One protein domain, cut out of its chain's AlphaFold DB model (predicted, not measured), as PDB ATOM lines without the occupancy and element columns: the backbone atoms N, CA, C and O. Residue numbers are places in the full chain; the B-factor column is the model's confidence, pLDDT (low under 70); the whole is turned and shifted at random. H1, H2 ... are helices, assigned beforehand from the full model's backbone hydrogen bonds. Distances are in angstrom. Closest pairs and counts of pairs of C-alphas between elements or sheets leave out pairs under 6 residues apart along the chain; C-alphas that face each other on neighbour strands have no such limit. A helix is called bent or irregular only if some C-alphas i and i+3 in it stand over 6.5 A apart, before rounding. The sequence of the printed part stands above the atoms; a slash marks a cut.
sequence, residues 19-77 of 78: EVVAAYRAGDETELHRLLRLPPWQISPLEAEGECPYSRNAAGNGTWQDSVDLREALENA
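This is residues 19 to 77 of the 78 residues of an uncharacterized protein of Gammaproteobacteria bacterium (UniProt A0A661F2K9). One longer, kinked helix, H3, has a short helical hairpin, H1 and H2, near its last residues, with H1 crosswise to it. A long loop, residues 37 to 58, leads from the hairpin to the far end of the domain and folds back into H3. The printed part has 59 residues with three named helices, H1, H2, H3 in chain order, and no named strand: all helix. It is compact, with a radius of gyration of the C-alphas of 11.0 A, and only just elongated, spanning 33 by 22 by 14 A.

Find C-alpha 59 at (422.715, 119.978, 172.960); from there H3, residues 59 to 75, runs 24.6 A to C-alpha 75 at (407.807, 134.170, 186.495). It has a kink of 34 degrees near residue 66 and is irregular: C-alphas 62 and 65 are 7.4 A apart. H1, residues 19 to 26, starts at (400.660, 135.832, 174.857) and measures 10.3 A; H2, residues 29 to 36, measures 10.4 A.

Look at Leu 74 of H3 and Val 21 of H1, their closest C-alphas, 6.3 A apart: these helices are close but not clearly touching, about perpendicular at 85 degrees. H1 and H2 touch as a hairpin, opposite ways at a shallow tilt of 17 degrees, closest at the C-alphas of Ala 23 and Leu 32, 5.7 A. H2 and H3 are apart. In H1 and H2 every O i to N i+4 pair is within hydrogen-bond range; in H3, 11 of 13 are.

The C-alphas of Glu 19 and Asn 57, the two farthest apart, stand 33.1 A from each other. The printed part has no cut; the link from H1 to H2 is tight, and that from H2 to H3, 22 residues, is long. The mean pLDDT of the printed part is 84.2, and no printed residue is under 70.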
ATOM      1  N   GLU A  19     401.000 137.128 175.464       86.31
ATOM      2  CA  GLU A  19     400.660 135.832 174.857       86.31
ATOM      3  C   GLU A  19     401.600 134.711 175.317       86.31
ATOM      4  O   GLU A  19     401.145 133.611 175.609       86.31
ATOM      5  N   VAL A  20     402.901 134.999 175.444       87.06
ATOM      6  CA  VAL A  20     403.897 134.037 175.944       87.06
ATOM      7  C   VAL A  20     403.598 133.676 177.398       87.06
ATOM      8  O   VAL A  20     403.636 132.504 177.756       87.06
ATOM      9  N   VAL A  21     403.258 134.666 178.229       85.88
ATOM     10  CA  VAL A  21     402.897 134.433 179.638       85.88
ATOM     11  C   VAL A  21     401.606 133.614 179.739       85.88
ATOM     12  O   VAL A  21     401.522 132.692 180.547       85.88
ATOM     13  N   ALA A  22     400.610 133.896 178.892       86.62
ATOM     14  CA  ALA A  22     399.377 133.114 178.834       86.62
ATOM     15  C   ALA A  22     399.634 131.659 178.399       86.62
ATOM     16  O   ALA A  22     399.108 130.743 179.028       86.62
ATOM     17  N   ALA A  23     400.477 131.439 177.384       87.44
ATOM     18  CA  ALA A  23     400.873 130.104 176.933       87.44
ATOM     19  C   ALA A  23     401.660 129.340 178.012       87.44
ATOM     20  O   ALA A  23     401.391 128.164 178.250       87.44
ATOM     21  N   TYR A  24     402.563 130.023 178.726       86.31
ATOM     22  CA  TYR A  24     403.292 129.456 179.862       86.31
ATOM     23  C   TYR A  24     402.333 129.007 180.975       86.31
ATOM     24  O   TYR A  24     402.423 127.878 181.449       86.31
ATOM     25  N   ARG A  25     401.342 129.835 181.331       84.94
ATOM     26  CA  ARG A  25     400.307 129.475 182.321       84.94
ATOM     27  C   ARG A  25     399.390 128.348 181.858       84.94
ATOM     28  O   ARG A  25     398.914 127.578 182.686       84.94
ATOM     29  N   ALA A  26     399.123 128.267 180.559       88.19
ATOM     30  CA  ALA A  26     398.337 127.188 179.975       88.19
ATOM     31  C   ALA A  26     399.102 125.852 179.928       88.19
ATOM     32  O   ALA A  26     398.472 124.813 179.748       88.19
ATOM     33  N   GLY A  27     400.432 125.868 180.094       86.19
ATOM     34  CA  GLY A  27     401.280 124.683 179.959       86.19
ATOM     35  C   GLY A  27     401.398 124.182 178.516       86.19
ATOM     36  O   GLY A  27     401.701 123.011 178.303       86.19
ATOM     37  N   ASP A  28     401.134 125.039 177.522       88.25
ATOM     38  CA  ASP A  28     401.217 124.664 176.108       88.25
ATOM     39  C   ASP A  28     402.646 124.847 175.589       88.25
ATOM     40  O   ASP A  28     403.066 125.932 175.180       88.25
ATOM     41  N   GLU A  29     403.400 123.754 175.615       85.50
ATOM     42  CA  GLU A  29     404.791 123.712 175.178       85.50
ATOM     43  C   GLU A  29     404.968 124.093 173.702       85.50
ATOM     44  O   GLU A  29     405.887 124.832 173.335       85.50
ATOM     45  N   THR A  30     404.065 123.613 172.844       85.56
ATOM     46  CA  THR A  30     404.186 123.792 171.394       85.56
ATOM     47  C   THR A  30     403.962 125.251 171.024       85.56
ATOM     48  O   THR A  30     404.729 125.828 170.242       85.56
ATOM     49  N   GLU A  31     402.938 125.868 171.612       86.19
ATOM     50  CA  GLU A  31     402.650 127.278 171.382       86.19
ATOM     51  C   GLU A  31     403.729 128.173 172.008       86.19
ATOM     52  O   GLU A  31     404.161 129.148 171.386       86.19
ATOM     53  N   LEU A  32     404.271 127.800 173.172       86.62
ATOM     54  CA  LEU A  32     405.380 128.516 173.802       86.62
ATOM     55  C   LEU A  32     406.639 128.513 172.921       86.62
ATOM     56  O   LEU A  32     407.237 129.568 172.691       86.62
ATOM     57  N   HIS A  33     407.001 127.359 172.351       87.31
ATOM     58  CA  HIS A  33     408.098 127.235 171.386       87.31
ATOM     59  C   HIS A  33     407.896 128.127 170.163       87.31
ATOM     60  O   HIS A  33     408.830 128.787 169.694       87.31
ATOM     61  N   ARG A  34     406.663 128.175 169.651       86.31
ATOM     62  CA  ARG A  34     406.302 128.993 168.495       86.31
ATOM     63  C   ARG A  34     406.417 130.488 168.795       86.31
ATOM     64  O   ARG A  34     407.013 131.216 167.995       86.31
ATOM     65  N   LEU A  35     405.879 130.940 169.927       86.81
ATOM     66  CA  LEU A  35     405.869 132.349 170.328       86.81
ATOM     67  C   LEU A  35     407.276 132.859 170.667       86.81
ATOM     68  O   LEU A  35     407.675 133.930 170.206       86.81
ATOM     69  N   LEU A  36     408.064 132.064 171.396       83.62
ATOM     70  CA  LEU A  36     409.458 132.372 171.735       83.62
ATOM     71  C   LEU A  36     410.434 132.104 170.573       83.62
ATOM     72  O   LEU A  36     411.614 132.439 170.671       83.62
ATOM     73  N   ARG A  37     409.954 131.536 169.455       85.19
ATOM     74  CA  ARG A  37     410.757 131.132 168.286       85.19
ATOM     75  C   ARG A  37     411.945 130.246 168.672       85.19
ATOM     76  O   ARG A  37     413.039 130.388 168.115       85.19
ATOM     77  N   LEU A  38     411.725 129.351 169.630       83.06
ATOM     78  CA  LEU A  38     412.754 128.434 170.093       83.06
ATOM     79  C   LEU A  38     413.038 127.383 169.010       83.06
ATOM     80  O   LEU A  38     412.125 126.938 168.306       83.06
ATOM     81  N   PRO A  39     414.302 126.971 168.835       82.88
ATOM     82  CA  PRO A  39     414.628 125.804 168.035       82.88
ATOM     83  C   PRO A  39     413.940 124.544 168.583       82.88
ATOM     84  O   PRO A  39     413.814 124.401 169.793       82.88
ATOM     85  N   PRO A  40     413.584 123.570 167.729       81.25
ATOM     86  CA  PRO A  40     412.880 122.356 168.157       81.25
ATOM     87  C   PRO A  40     413.711 121.427 169.059       81.25
ATOM     88  O   PRO A  40     413.171 120.498 169.635       81.25
ATOM     89  N   TRP A  41     415.027 121.639 169.146       78.88
ATOM     90  CA  TRP A  41     415.929 120.900 170.038       78.88
ATOM     91  C   TRP A  41     416.260 121.660 171.328       78.88
ATOM     92  O   TRP A  41     417.014 121.143 172.152       78.88
ATOM     93  N   GLN A  42     415.809 122.912 171.456       83.00
ATOM     94  CA  GLN A  42     415.967 123.677 172.686       83.00
ATOM     95  C   GLN A  42     414.923 123.201 173.694       83.00
ATOM     96  O   GLN A  42     413.831 122.804 173.307       83.00
ATOM     97  N   ILE A  43     415.290 123.216 174.971       85.12
ATOM     98  CA  ILE A  43     414.403 122.797 176.050       85.12
ATOM     99  C   ILE A  43     413.380 123.888 176.323       85.12
ATOM    100  O   ILE A  43     413.703 125.078 176.339       85.12
ATOM    101  N   SER A  44     412.147 123.466 176.551       85.06
ATOM    102  CA  SER A  44     411.070 124.365 176.915       85.06
ATOM    103  C   SER A  44     411.302 124.950 178.310       85.06
ATOM    104  O   SER A  44     411.644 124.206 179.230       85.06
ATOM    105  N   PRO A  45     411.044 126.253 178.530       83.94
ATOM    106  CA  PRO A  45     411.110 126.857 179.866       83.94
ATOM    107  C   PRO A  45     410.226 126.148 180.905       83.94
ATOM    108  O   PRO A  45     410.509 126.206 182.094       83.94
ATOM    109  N   LEU A  46     409.175 125.454 180.453       85.38
ATOM    110  CA  LEU A  46     408.297 124.629 181.290       85.38
ATOM    111  C   LEU A  46     409.018 123.424 181.910       85.38
ATOM    112  O   LEU A  46     408.755 123.077 183.055       85.38
ATOM    113  N   GLU A  47     409.929 122.795 181.165       81.94
ATOM    114  CA  GLU A  47     410.678 121.614 181.615       81.94
ATOM    115  C   GLU A  47     411.996 121.982 182.308       81.94
ATOM    116  O   GLU A  47     412.614 121.143 182.964       81.94
ATOM    117  N   ALA A  48     412.435 123.236 182.168       82.50
ATOM    118  CA  ALA A  48     413.673 123.753 182.734       82.50
ATOM    119  C   ALA A  48     413.544 124.023 184.246       82.50
ATOM    120  O   ALA A  48     413.659 125.161 184.701       82.50
ATOM    121  N   GLU A  49     413.272 122.977 185.032       81.44
ATOM    122  CA  GLU A  49     413.241 123.028 186.497       81.44
ATOM    123  C   GLU A  49     414.445 122.320 187.117       81.44
ATOM    124  O   GLU A  49     414.701 121.146 186.853       81.44
ATOM    125  N   GLY A  50     415.150 123.017 188.009       80.00
ATOM    126  CA  GLY A  50     416.212 122.422 188.813       80.00
ATOM    127  C   GLY A  50     417.497 122.128 188.036       80.00
ATOM    128  O   GLY A  50     417.963 122.931 187.222       80.00
ATOM    129  N   GLU A  51     418.131 121.000 188.362       80.44
ATOM    130  CA  GLU A  51     419.419 120.621 187.780       80.44
ATOM    131  C   GLU A  51     419.248 120.087 186.355       80.44
ATOM    132  O   GLU A  51     418.346 119.301 186.071       80.44
ATOM    133  N   CYS A  52     420.155 120.494 185.462       82.19
ATOM    134  CA  CYS A  52     420.174 120.042 184.078       82.19
ATOM    135  C   CYS A  52     420.256 118.506 184.007       82.19
ATOM    136  O   CYS A  52     421.281 117.938 184.394       82.19
ATOM    137  N   PRO A  53     419.242 117.814 183.450       83.00
ATOM    138  CA  PRO A  53     419.253 116.357 183.331       83.00
ATOM    139  C   PRO A  53     420.192 115.879 182.212       83.00
ATOM    140  O   PRO A  53     420.442 114.681 182.057       83.00
ATOM    141  N   TYR A  54     420.707 116.801 181.395       83.06
ATOM    142  CA  TYR A  54     421.515 116.486 180.231       83.06
ATOM    143  C   TYR A  54     423.007 116.443 180.564       83.06
ATOM    144  O   TYR A  54     423.560 117.312 181.232       83.06
ATOM    145  N   SER A  55     423.701 115.448 180.005       84.75
ATOM    146  CA  SER A  55     425.163 115.382 180.097       84.75
ATOM    147  C   SER A  55     425.826 116.630 179.499       84.75
ATOM    148  O   SER A  55     425.300 117.245 178.571       84.75
ATOM    149  N   ARG A  56     427.042 116.956 179.960       82.44
ATOM    150  CA  ARG A  56     427.764 118.180 179.564       82.44
ATOM    151  C   ARG A  56     427.851 118.410 178.045       82.44
ATOM    152  O   ARG A  56     427.839 119.556 177.605       82.44
ATOM    153  N   ASN A  57     427.942 117.334 177.261       83.81
ATOM    154  CA  ASN A  57     428.124 117.380 175.806       83.81
ATOM    155  C   ASN A  57     426.808 117.360 175.010       83.81
ATOM    156  O   ASN A  57     426.837 117.428 173.782       83.81
ATOM    157  N   ALA A  58     425.662 117.218 175.674       81.75
ATOM    158  CA  ALA A  58     424.370 117.200 175.008       81.75
ATOM    159  C   ALA A  58     423.948 118.613 174.587       81.75
ATOM    160  O   ALA A  58     424.193 119.588 175.297       81.75
ATOM    161  N   ALA A  59     423.249 118.709 173.453       76.88
ATOM    162  CA  ALA A  59     422.715 119.978 172.960       76.88
ATOM    163  C   ALA A  59     421.795 120.660 173.990       76.88
ATOM    164  O   ALA A  59     421.898 121.868 174.178       76.88
ATOM    165  N   GLY A  60     420.989 119.871 174.716       77.69
ATOM    166  CA  GLY A  60     420.108 120.362 175.778       77.69
ATOM    167  C   GLY A  60     420.854 121.018 176.941       77.69
ATOM    168  O   GLY A  60     420.379 122.018 177.461       77.69
ATOM    169  N   ASN A  61     422.064 120.556 177.282       84.19
ATOM    170  CA  ASN A  61     422.880 121.207 178.313       84.19
ATOM    171  C   ASN A  61     423.371 122.595 177.867       84.19
ATOM    172  O   ASN A  61     423.476 123.509 178.677       84.19
ATOM    173  N   GLY A  62     423.646 122.769 176.570       83.00
ATOM    174  CA  GLY A  62     424.098 124.048 176.022       83.00
ATOM    175  C   GLY A  62     423.040 125.153 176.065       83.00
ATOM    176  O   GLY A  62     423.410 126.319 176.136       83.00
ATOM    177  N   THR A  63     421.753 124.798 176.036       83.75
ATOM    178  CA  THR A  63     420.628 125.751 176.075       83.75
ATOM    179  C   THR A  63     419.824 125.674 177.374       83.75
ATOM    180  O   THR A  63     418.806 126.351 177.501       83.75
ATOM    181  N   TRP A  64     420.235 124.831 178.329       84.62
ATOM    182  CA  TRP A  64     419.528 124.649 179.599       84.62
ATOM    183  C   TRP A  64     419.461 125.957 180.378       84.62
ATOM    184  O   TRP A  64     418.376 126.389 180.750       84.62
ATOM    185  N   GLN A  65     420.605 126.630 180.537       84.94
ATOM    186  CA  GLN A  65     420.667 127.896 181.263       84.94
ATOM    187  C   GLN A  65     419.783 128.966 180.612       84.94
ATOM    188  O   GLN A  65     419.017 129.613 181.311       84.94
ATOM    189  N   ASP A  66     419.797 129.077 179.279       84.12
ATOM    190  CA  ASP A  66     418.918 130.009 178.558       84.12
ATOM    191  C   ASP A  66     417.430 129.728 178.838       84.12
ATOM    192  O   ASP A  66     416.609 130.641 178.856       84.12
ATOM    193  N   SER A  67     417.067 128.459 179.044       86.12
ATOM    194  CA  SER A  67     415.685 128.033 179.298       86.12
ATOM    195  C   SER A  67     415.264 128.312 180.745       86.12
ATOM    196  O   SER A  67     414.134 128.740 180.971       86.12
ATOM    197  N   VAL A  68     416.187 128.153 181.702       88.00
ATOM    198  CA  VAL A  68     416.005 128.556 183.110       88.00
ATOM    199  C   VAL A  68     415.871 130.075 183.222       88.00
ATOM    200  O   VAL A  68     414.933 130.559 183.846       88.00
ATOM    201  N   ASP A  69     416.741 130.830 182.551       86.44
ATOM    202  CA  ASP A  69     416.690 132.296 182.542       86.44
ATOM    203  C   ASP A  69     415.371 132.797 181.918       86.44
ATOM    204  O   ASP A  69     414.764 133.756 182.400       86.44
ATOM    205  N   LEU A  70     414.886 132.136 180.856       85.19
ATOM    206  CA  LEU A  70     413.577 132.430 180.263       85.19
ATOM    207  C   LEU A  70     412.427 132.117 181.223       85.19
ATOM    208  O   LEU A  70     411.472 132.890 181.273       85.19
ATOM    209  N   ARG A  71     412.509 131.018 181.977       86.88
ATOM    210  CA  ARG A  71     411.515 130.669 182.995       86.88
ATOM    211  C   ARG A  71     411.459 131.730 184.089       86.88
ATOM    212  O   ARG A  71     410.385 132.258 184.357       86.88
ATOM    213  N   GLU A  72     412.603 132.102 184.657       86.44
ATOM    214  CA  GLU A  72     412.685 133.144 185.685       86.44
ATOM    215  C   GLU A  72     412.156 134.486 185.157       86.44
ATOM    216  O   GLU A  72     411.421 135.194 185.848       86.44
ATOM    217  N   ALA A  73     412.460 134.835 183.906       85.56
ATOM    218  CA  ALA A  73     411.932 136.046 183.288       85.56
ATOM    219  C   ALA A  73     410.407 135.997 183.073       85.56
ATOM    220  O   ALA A  73     409.762 137.041 183.140       85.56
ATOM    221  N   LEU A  74     409.825 134.818 182.826       84.19
ATOM    222  CA  LEU A  74     408.372 134.628 182.714       84.19
ATOM    223  C   LEU A  74     407.670 134.651 184.073       84.19
ATOM    224  O   LEU A  74     406.563 135.174 184.164       84.19
ATOM    225  N   GLU A  75     408.311 134.126 185.117       84.69
ATOM    226  CA  GLU A  75     407.807 134.170 186.495       84.69
ATOM    227  C   GLU A  75     407.850 135.593 187.075       84.69
ATOM    228  O   GLU A  75     406.938 135.984 187.798       84.69
ATOM    229  N   ASN A  76     408.859 136.394 186.714       83.50
ATOM    230  CA  ASN A  76     409.000 137.787 187.158       83.50
ATOM    231  C   ASN A  76     408.241 138.816 186.296       83.50
ATOM    232  O   ASN A  76     408.240 139.997 186.634       83.50
ATOM    233  N   ALA A  77     407.640 138.415 185.173       72.94
ATOM    234  CA  ALA A  77     406.896 139.315 184.283       72.94
ATOM    235  C   ALA A  77     405.441 139.584 184.738       72.94
ATOM    236  O   ALA A  77     404.635 140.034 183.919       72.94
TER     237      ALA A  77